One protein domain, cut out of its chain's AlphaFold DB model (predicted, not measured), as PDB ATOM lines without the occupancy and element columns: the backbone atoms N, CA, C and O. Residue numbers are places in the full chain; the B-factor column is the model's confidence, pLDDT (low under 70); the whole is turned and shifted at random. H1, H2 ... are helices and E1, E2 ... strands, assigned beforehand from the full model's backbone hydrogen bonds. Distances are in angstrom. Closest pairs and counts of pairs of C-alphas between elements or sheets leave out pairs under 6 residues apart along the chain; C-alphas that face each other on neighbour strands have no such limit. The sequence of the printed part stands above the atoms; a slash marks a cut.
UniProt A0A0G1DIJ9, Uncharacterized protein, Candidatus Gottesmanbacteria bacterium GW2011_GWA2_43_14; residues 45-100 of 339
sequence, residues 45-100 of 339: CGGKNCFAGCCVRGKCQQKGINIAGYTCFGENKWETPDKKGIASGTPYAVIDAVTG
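AT A GLANCE: This is residues 45 to 100 of the 339 residues of an uncharacterized protein of Candidatus Gottesmanbacteria bacterium GW2011_GWA2_43_14 (UniProt A0A0G1DIJ9). Two small strand hairpins, E1 with E2 and E3 with E4, make a rough V, coming together where E1 begins and E3 ends; the short helix H1 lies loosely across the open side, near the last residue of E1 and the first of E3. A long loop, residues 80 to 91, leads from the second hairpin to the helix. The printed part has 56 residues, with four named strands followed by one named helix; each sheet has two antiparallel strands, the class is mixed, helices and strands, and under half of the residues are in named elements. The whole is compact, with a radius of gyration of the C-alphas of 10.1 A, and rounded, spanning 32 by 23 by 17 A.

IN THESE COORDINATES: E1, residues 53 to 56, begins at C-alpha 53 (-11.043, 9.131, 8.421) and is 9.7 A long. E2 is residues 59 to 62, 9.9 A. E3, residues 70 to 74, is the longest strand at 12.2 A. E4 is residues 77 to 79, 7.0 A. H1, residues 92 to 99, is 10.3 A long and ends at C-alpha 99 (-23.606, 7.813, -2.040).

HOW THE PARTS SIT: In the hairpin of E1 and E2, at 147 degrees, N 54 and O 61 are 2.9 A apart. In the hairpin of E3 and E4, at 148 degrees, N 73 and O 77 are 2.8 A apart. The closest C-alphas of E1 and E3 are those of Gly 53 and Gly 74, 3.9 A apart; those of E1 and H1 are Val 56 and Ile 95, 6.0 A. E2 and E4 are apart. In H1 every O i to N i+4 pair is within hydrogen-bond range.

THE WHOLE: The C-alphas of Gly 47 and Asp 82, the two farthest apart, are 32.3 A apart. The printed part has no cut, and the link from E4 to H1 is long. The mean pLDDT of the printed part is 82.2, with residues 46 to 48, 92 and 100 under 70.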
ATOM      1  N   CYS A  45     -16.100  17.631   6.932       71.06
ATOM      2  CA  CYS A  45     -17.051  17.013   6.015       71.06
ATOM      3  C   CYS A  45     -18.479  17.265   6.502       71.06
ATOM      4  O   CYS A  45     -18.860  16.793   7.573       71.06
ATOM      5  N   GLY A  46     -19.274  18.041   5.758       60.66
ATOM      6  CA  GLY A  46     -20.665  18.328   6.144       60.66
ATOM      7  C   GLY A  46     -20.809  18.968   7.536       60.66
ATOM      8  O   GLY A  46     -21.794  18.718   8.227       60.66
ATOM      9  N   GLY A  47     -19.807  19.737   7.981       64.62
ATOM     10  CA  GLY A  47     -19.774  20.358   9.313       64.62
ATOM     11  C   GLY A  47     -19.272  19.456  10.449       64.62
ATOM     12  O   GLY A  47     -19.296  19.880  11.601       64.62
ATOM     13  N   LYS A  48     -18.801  18.234  10.159       67.19
ATOM     14  CA  LYS A  48     -18.187  17.322  11.141       67.19
ATOM     15  C   LYS A  48     -16.706  17.115  10.842       67.19
ATOM     16  O   LYS A  48     -16.316  17.011   9.683       67.19
ATOM     17  N   ASN A  49     -15.885  17.035  11.886       75.19
ATOM     18  CA  ASN A  49     -14.458  16.752  11.753       75.19
ATOM     19  C   ASN A  49     -14.240  15.244  11.521       75.19
ATOM     20  O   ASN A  49     -14.624  14.432  12.363       75.19
ATOM     21  N   CYS A  50     -13.626  14.876  10.395       78.25
ATOM     22  CA  CYS A  50     -13.267  13.501  10.038       78.25
ATOM     23  C   CYS A  50     -11.768  13.214  10.253       78.25
ATOM     24  O   CYS A  50     -11.174  12.490   9.462       78.25
ATOM     25  N   PHE A  51     -11.145  13.771  11.298       71.81
ATOM     26  CA  PHE A  51      -9.694  13.709  11.557       71.81
ATOM     27  C   PHE A  51      -9.070  12.308  11.400       71.81
ATOM     28  O   PHE A  51      -7.988  12.156  10.847       71.81
ATOM     29  N   ALA A  52      -9.778  11.265  11.840       82.88
ATOM     30  CA  ALA A  52      -9.307   9.881  11.782       82.88
ATOM     31  C   ALA A  52      -9.799   9.105  10.546       82.88
ATOM     32  O   ALA A  52      -9.750   7.879  10.549       82.88
ATOM     33  N   GLY A  53     -10.330   9.773   9.523       88.94
ATOM     34  CA  GLY A  53     -11.043   9.131   8.421       88.94
ATOM     35  C   GLY A  53     -10.935   9.882   7.099       88.94
ATOM     36  O   GLY A  53     -10.063  10.729   6.914       88.94
ATOM     37  N   CYS A  54     -11.823   9.548   6.169       89.75
ATOM     38  CA  CYS A  54     -11.879  10.169   4.849       89.75
ATOM     39  C   CYS A  54     -13.267  10.758   4.599       89.75
ATOM     40  O   CYS A  54     -14.287  10.115   4.842       89.75
ATOM     41  N   CYS A  55     -13.318  11.992   4.123       86.00
ATOM     42  CA  CYS A  55     -14.528  12.703   3.761       86.00
ATOM     43  C   CYS A  55     -14.956  12.312   2.353       86.00
ATOM     44  O   CYS A  55     -14.227  12.525   1.390       86.00
ATOM     45  N   VAL A  56     -16.176  11.799   2.229       85.44
ATOM     46  CA  VAL A  56     -16.774  11.446   0.942       85.44
ATOM     47  C   VAL A  56     -18.149  12.092   0.868       85.44
ATOM     48  O   VAL A  56     -19.069  11.683   1.577       85.44
ATOM     49  N   ARG A  57     -18.290  13.144   0.044       81.12
ATOM     50  CA  ARG A  57     -19.559  13.870  -0.196       81.12
ATOM     51  C   ARG A  57     -20.335  14.215   1.092       81.12
ATOM     52  O   ARG A  57     -21.539  13.996   1.186       81.12
ATOM     53  N   GLY A  58     -19.648  14.747   2.103       77.56
ATOM     54  CA  GLY A  58     -20.280  15.157   3.366       77.56
ATOM     55  C   GLY A  58     -20.473  14.037   4.398       77.56
ATOM     56  O   GLY A  58     -21.004  14.302   5.474       77.56
ATOM     57  N   LYS A  59     -20.025  12.803   4.114       83.81
ATOM     58  CA  LYS A  59     -20.015  11.676   5.058       83.81
ATOM     59  C   LYS A  59     -18.580  11.317   5.461       83.81
ATOM     60  O   LYS A  59     -17.726  11.147   4.592       83.81
ATOM     61  N   CYS A  60     -18.325  11.142   6.760       89.31
ATOM     62  CA  CYS A  60     -17.052  10.599   7.243       89.31
ATOM     63  C   CYS A  60     -17.017   9.076   7.070       89.31
ATOM     64  O   CYS A  60     -17.897   8.378   7.573       89.31
ATOM     65  N   GLN A  61     -15.971   8.577   6.423       91.94
ATOM     66  CA  GLN A  61     -15.627   7.163   6.322       91.94
ATOM     67  C   GLN A  61     -14.515   6.832   7.319       91.94
ATOM     68  O   GLN A  61     -13.611   7.641   7.526       91.94
ATOM     69  N   GLN A  62     -14.585   5.666   7.960       91.81
ATOM     70  CA  GLN A  62     -13.587   5.254   8.952       91.81
ATOM     71  C   GLN A  62     -12.247   4.912   8.284       91.81
ATOM     72  O   GLN A  62     -12.221   4.345   7.197       91.81
ATOM     73  N   LYS A  63     -11.119   5.203   8.941       93.56
ATOM     74  CA  LYS A  63      -9.812   4.695   8.502       93.56
ATOM     75  C   LYS A  63      -9.797   3.165   8.482       93.56
ATOM     76  O   LYS A  63     -10.356   2.516   9.360       93.56
ATOM     77  N   GLY A  64      -9.130   2.606   7.479       91.12
ATOM     78  CA  GLY A  64      -9.039   1.175   7.211       91.12
ATOM     79  C   GLY A  64     -10.230   0.614   6.438       91.12
ATOM     80  O   GLY A  64     -10.173  -0.543   6.030       91.12
ATOM     81  N   ILE A  65     -11.293   1.398   6.206       92.50
ATOM     82  CA  ILE A  65     -12.421   0.920   5.407       92.50
ATOM     83  C   ILE A  65     -11.984   0.723   3.955       92.50
ATOM     84  O   ILE A  65     -11.351   1.606   3.368       92.50
ATOM     85  N   ASN A  66     -12.338  -0.435   3.399       91.56
ATOM     86  CA  ASN A  66     -12.215  -0.706   1.977       91.56
ATOM     87  C   ASN A  66     -13.552  -0.406   1.295       91.56
ATOM     88  O   ASN A  66     -14.587  -0.943   1.690       91.56
ATOM     89  N   ILE A  67     -13.534   0.472   0.298       85.06
ATOM     90  CA  ILE A  67     -14.706   0.861  -0.481       85.06
ATOM     91  C   ILE A  67     -14.320   0.774  -1.953       85.06
ATOM     92  O   ILE A  67     -13.401   1.460  -2.396       85.06
ATOM     93  N   ALA A  68     -15.012  -0.088  -2.701       82.62
ATOM     94  CA  ALA A  68     -14.747  -0.336  -4.120       82.62
ATOM     95  C   ALA A  68     -13.264  -0.649  -4.427       82.62
ATOM     96  O   ALA A  68     -12.712  -0.190  -5.423       82.62
ATOM     97  N   GLY A  69     -12.596  -1.395  -3.539       82.88
ATOM     98  CA  GLY A  69     -11.184  -1.760  -3.675       82.88
ATOM     99  C   GLY A  69     -10.195  -0.727  -3.123       82.88
ATOM    100  O   GLY A  69      -9.024  -1.058  -2.963       82.88
ATOM    101  N   TYR A  70     -10.643   0.476  -2.757       90.00
ATOM    102  CA  TYR A  70      -9.789   1.525  -2.199       90.00
ATOM    103  C   TYR A  70      -9.832   1.546  -0.678       90.00
ATOM    104  O   TYR A  70     -10.906   1.457  -0.084       90.00
ATOM    105  N   THR A  71      -8.682   1.751  -0.042       94.50
ATOM    106  CA  THR A  71      -8.577   1.795   1.423       94.50
ATOM    107  C   THR A  71      -8.401   3.236   1.902       94.50
ATOM    108  O   THR A  71      -7.513   3.945   1.431       94.50
ATOM    109  N   CYS A  72      -9.230   3.686   2.846       93.56
ATOM    110  CA  CYS A  72      -9.050   4.984   3.507       93.56
ATOM    111  C   CYS A  72      -7.921   4.913   4.548       93.56
ATOM    112  O   CYS A  72      -8.016   4.150   5.506       93.56
ATOM    113  N   PHE A  73      -6.890   5.750   4.444       91.75
ATOM    114  CA  PHE A  73      -5.776   5.804   5.407       91.75
ATOM    115  C   PHE A  73      -5.951   6.856   6.512       91.75
ATOM    116  O   PHE A  73      -5.134   6.926   7.438       91.75
ATOM    117  N   GLY A  74      -7.055   7.603   6.473       88.81
ATOM    118  CA  GLY A  74      -7.295   8.765   7.322       88.81
ATOM    119  C   GLY A  74      -6.807  10.048   6.657       88.81
ATOM    120  O   GLY A  74      -6.161   9.999   5.613       88.81
ATOM    121  N   GLU A  75      -7.134  11.199   7.243       85.56
ATOM    122  CA  GLU A  75      -6.733  12.510   6.716       85.56
ATOM    123  C   GLU A  75      -7.126  12.728   5.237       85.56
ATOM    124  O   GLU A  75      -6.387  13.351   4.482       85.56
ATOM    125  N   ASN A  76      -8.268  12.177   4.798       82.88
ATOM    126  CA  ASN A  76      -8.704  12.153   3.387       82.88
ATOM    127  C   ASN A  76      -7.734  11.483   2.397       82.88
ATOM    128  O   ASN A  76      -7.864  11.681   1.190       82.88
ATOM    129  N   LYS A  77      -6.798  10.660   2.872       89.88
ATOM    130  CA  LYS A  77      -5.867   9.915   2.021       89.88
ATOM    131  C   LYS A  77      -6.444   8.553   1.668       89.88
ATOM    132  O   LYS A  77      -6.932   7.826   2.536       89.88
ATOM    133  N   TRP A  78      -6.336   8.198   0.398       89.69
ATOM    134  CA  TRP A  78      -6.808   6.929  -0.149       89.69
ATOM    135  C   TRP A  78      -5.648   6.132  -0.739       89.69
ATOM    136  O   TRP A  78      -4.648   6.703  -1.168       89.69
ATOM    137  N   GLU A  79      -5.796   4.815  -0.778       92.25
ATOM    138  CA  GLU A  79      -4.849   3.893  -1.402       92.25
ATOM    139  C   GLU A  79      -5.578   2.999  -2.406       92.25
ATOM    140  O   GLU A  79      -6.707   2.570  -2.156       92.25
ATOM    141  N   THR A  80      -4.938   2.736  -3.543       85.25
ATOM    142  CA  THR A  80      -5.431   1.829  -4.586       85.25
ATOM    143  C   THR A  80      -5.345   0.356  -4.151       85.25
ATOM    144  O   THR A  80      -4.572   0.036  -3.247       85.25
ATOM    145  N   PRO A  81      -6.021  -0.578  -4.853       82.25
ATOM    146  CA  PRO A  81      -5.854  -2.022  -4.628       82.25
ATOM    147  C   PRO A  81      -4.389  -2.494  -4.659       82.25
ATOM    148  O   PRO A  81      -3.977  -3.318  -3.846       82.25
ATOM    149  N   ASP A  82      -3.575  -1.896  -5.536       84.44
ATOM    150  CA  ASP A  82      -2.137  -2.189  -5.673       84.44
ATOM    151  C   ASP A  82      -1.243  -1.513  -4.618       84.44
ATOM    152  O   ASP A  82      -0.028  -1.417  -4.797       84.44
ATOM    153  N   LYS A  83      -1.825  -1.005  -3.526       86.81
ATOM    154  CA  LYS A  83      -1.120  -0.326  -2.428       86.81
ATOM    155  C   LYS A  83      -0.365   0.948  -2.831       86.81
ATOM    156  O   LYS A  83       0.695   1.259  -2.286       86.81
ATOM    157  N   LYS A  84      -0.885   1.695  -3.809       86.69
ATOM    158  CA  LYS A  84      -0.351   3.012  -4.186       86.69
ATOM    159  C   LYS A  84      -1.190   4.104  -3.536       86.69
ATOM    160  O   LYS A  84      -2.413   4.115  -3.671       86.69
ATOM    161  N   GLY A  85      -0.534   5.029  -2.841       86.31
ATOM    162  CA  GLY A  85      -1.195   6.199  -2.265       86.31
ATOM    163  C   GLY A  85      -1.723   7.143  -3.348       86.31
ATOM    164  O   GLY A  85      -1.076   7.350  -4.374       86.31
ATOM    165  N   ILE A  86      -2.891   7.732  -3.105       80.00
ATOM    166  CA  ILE A  86      -3.524   8.725  -3.973       80.00
ATOM    167  C   ILE A  86      -3.170  10.109  -3.434       80.00
ATOM    168  O   ILE A  86      -3.465  10.427  -2.282       80.00
ATOM    169  N   ALA A  87      -2.496  10.909  -4.263       72.81
ATOM    170  CA  ALA A  87      -1.892  12.176  -3.851       72.81
ATOM    171  C   ALA A  87      -2.921  13.230  -3.408       72.81
ATOM    172  O   ALA A  87      -2.622  14.042  -2.535       72.81
ATOM    173  N   SER A  88      -4.127  13.215  -3.982       76.94
ATOM    174  CA  SER A  88      -5.214  14.116  -3.604       76.94
ATOM    175  C   SER A  88      -6.580  13.591  -4.060       76.94
ATOM    176  O   SER A  88      -6.692  12.826  -5.018       76.94
ATOM    177  N   GLY A  89      -7.638  14.026  -3.369       78.38
ATOM    178  CA  GLY A  89      -9.026  13.736  -3.734       78.38
ATOM    179  C   GLY A  89      -9.566  12.392  -3.230       78.38
ATOM    180  O   GLY A  89      -8.892  11.622  -2.553       78.38
ATOM    181  N   THR A  90     -10.840  12.131  -3.535       82.06
ATOM    182  CA  THR A  90     -11.523  10.861  -3.239       82.06
ATOM    183  C   THR A  90     -11.808  10.127  -4.551       82.06
ATOM    184  O   THR A  90     -12.353  10.758  -5.458       82.06
ATOM    185  N   PRO A  91     -11.496   8.824  -4.676       81.62
ATOM    186  CA  PRO A  91     -11.802   8.049  -5.880       81.62
ATOM    187  C   PRO A  91     -13.300   8.041  -6.210       81.62
ATOM    188  O   PRO A  91     -14.130   7.916  -5.310       81.62
ATOM    189  N   TYR A  92     -13.665   8.097  -7.493       68.81
ATOM    190  CA  TYR A  92     -15.078   8.048  -7.900       68.81
ATOM    191  C   TYR A  92     -15.761   6.754  -7.479       68.81
ATOM    192  O   TYR A  92     -16.817   6.817  -6.867       68.81
ATOM    193  N   ALA A  93     -15.094   5.610  -7.637       70.81
ATOM    194  CA  ALA A  93     -15.620   4.326  -7.180       70.81
ATOM    195  C   ALA A  93     -15.992   4.335  -5.679       70.81
ATOM    196  O   ALA A  93     -16.969   3.713  -5.263       70.81
ATOM    197  N   VAL A  94     -15.260   5.102  -4.861       80.88
ATOM    198  CA  VAL A  94     -15.580   5.329  -3.444       80.88
ATOM    199  C   VAL A  94     -16.777   6.268  -3.284       80.88
ATOM    200  O   VAL A  94     -17.664   5.999  -2.474       80.88
ATOM    201  N   ILE A  95     -16.811   7.378  -4.026       77.12
ATOM    202  CA  ILE A  95     -17.929   8.335  -4.021       77.12
ATOM    203  C   ILE A  95     -19.240   7.636  -4.400       77.12
ATOM    204  O   ILE A  95     -20.250   7.806  -3.706       77.12
ATOM    205  N   ASP A  96     -19.213   6.824  -5.448       71.31
ATOM    206  CA  ASP A  96     -20.364   6.120  -6.005       71.31
ATOM    207  C   ASP A  96     -20.878   5.069  -5.015       71.31
ATOM    208  O   ASP A  96     -22.055   5.078  -4.639       71.31
ATOM    209  N   ALA A  97     -19.970   4.255  -4.463       79.38
ATOM    210  CA  ALA A  97     -20.298   3.265  -3.441       79.38
ATOM    211  C   ALA A  97     -20.878   3.890  -2.154       79.38
ATOM    212  O   ALA A  97     -21.807   3.346  -1.559       79.38
ATOM    213  N   VAL A  98     -20.375   5.050  -1.711       81.31
ATOM    214  CA  VAL A  98     -20.818   5.713  -0.464       81.31
ATOM    215  C   VAL A  98     -22.142   6.466  -0.615       81.31
ATOM    216  O   VAL A  98     -22.909   6.632   0.349       81.31
ATOM    217  N   THR A  99     -22.401   7.016  -1.799       73.69
ATOM    218  CA  THR A  99     -23.606   7.813  -2.040       73.69
ATOM    219  C   THR A  99     -24.789   6.970  -2.487       73.69
ATOM    220  O   THR A  99     -25.916   7.456  -2.388       73.69
ATOM    221  N   GLY A 100     -24.563   5.727  -2.937       61.31
ATOM    222  CA  GLY A 100     -25.609   4.865  -3.499       61.31
ATOM    223  C   GLY A 100     -26.273   5.472  -4.740       61.31
ATOM    224  O   GLY A 100     -27.301   4.988  -5.204       61.31
TER     225      GLY A 100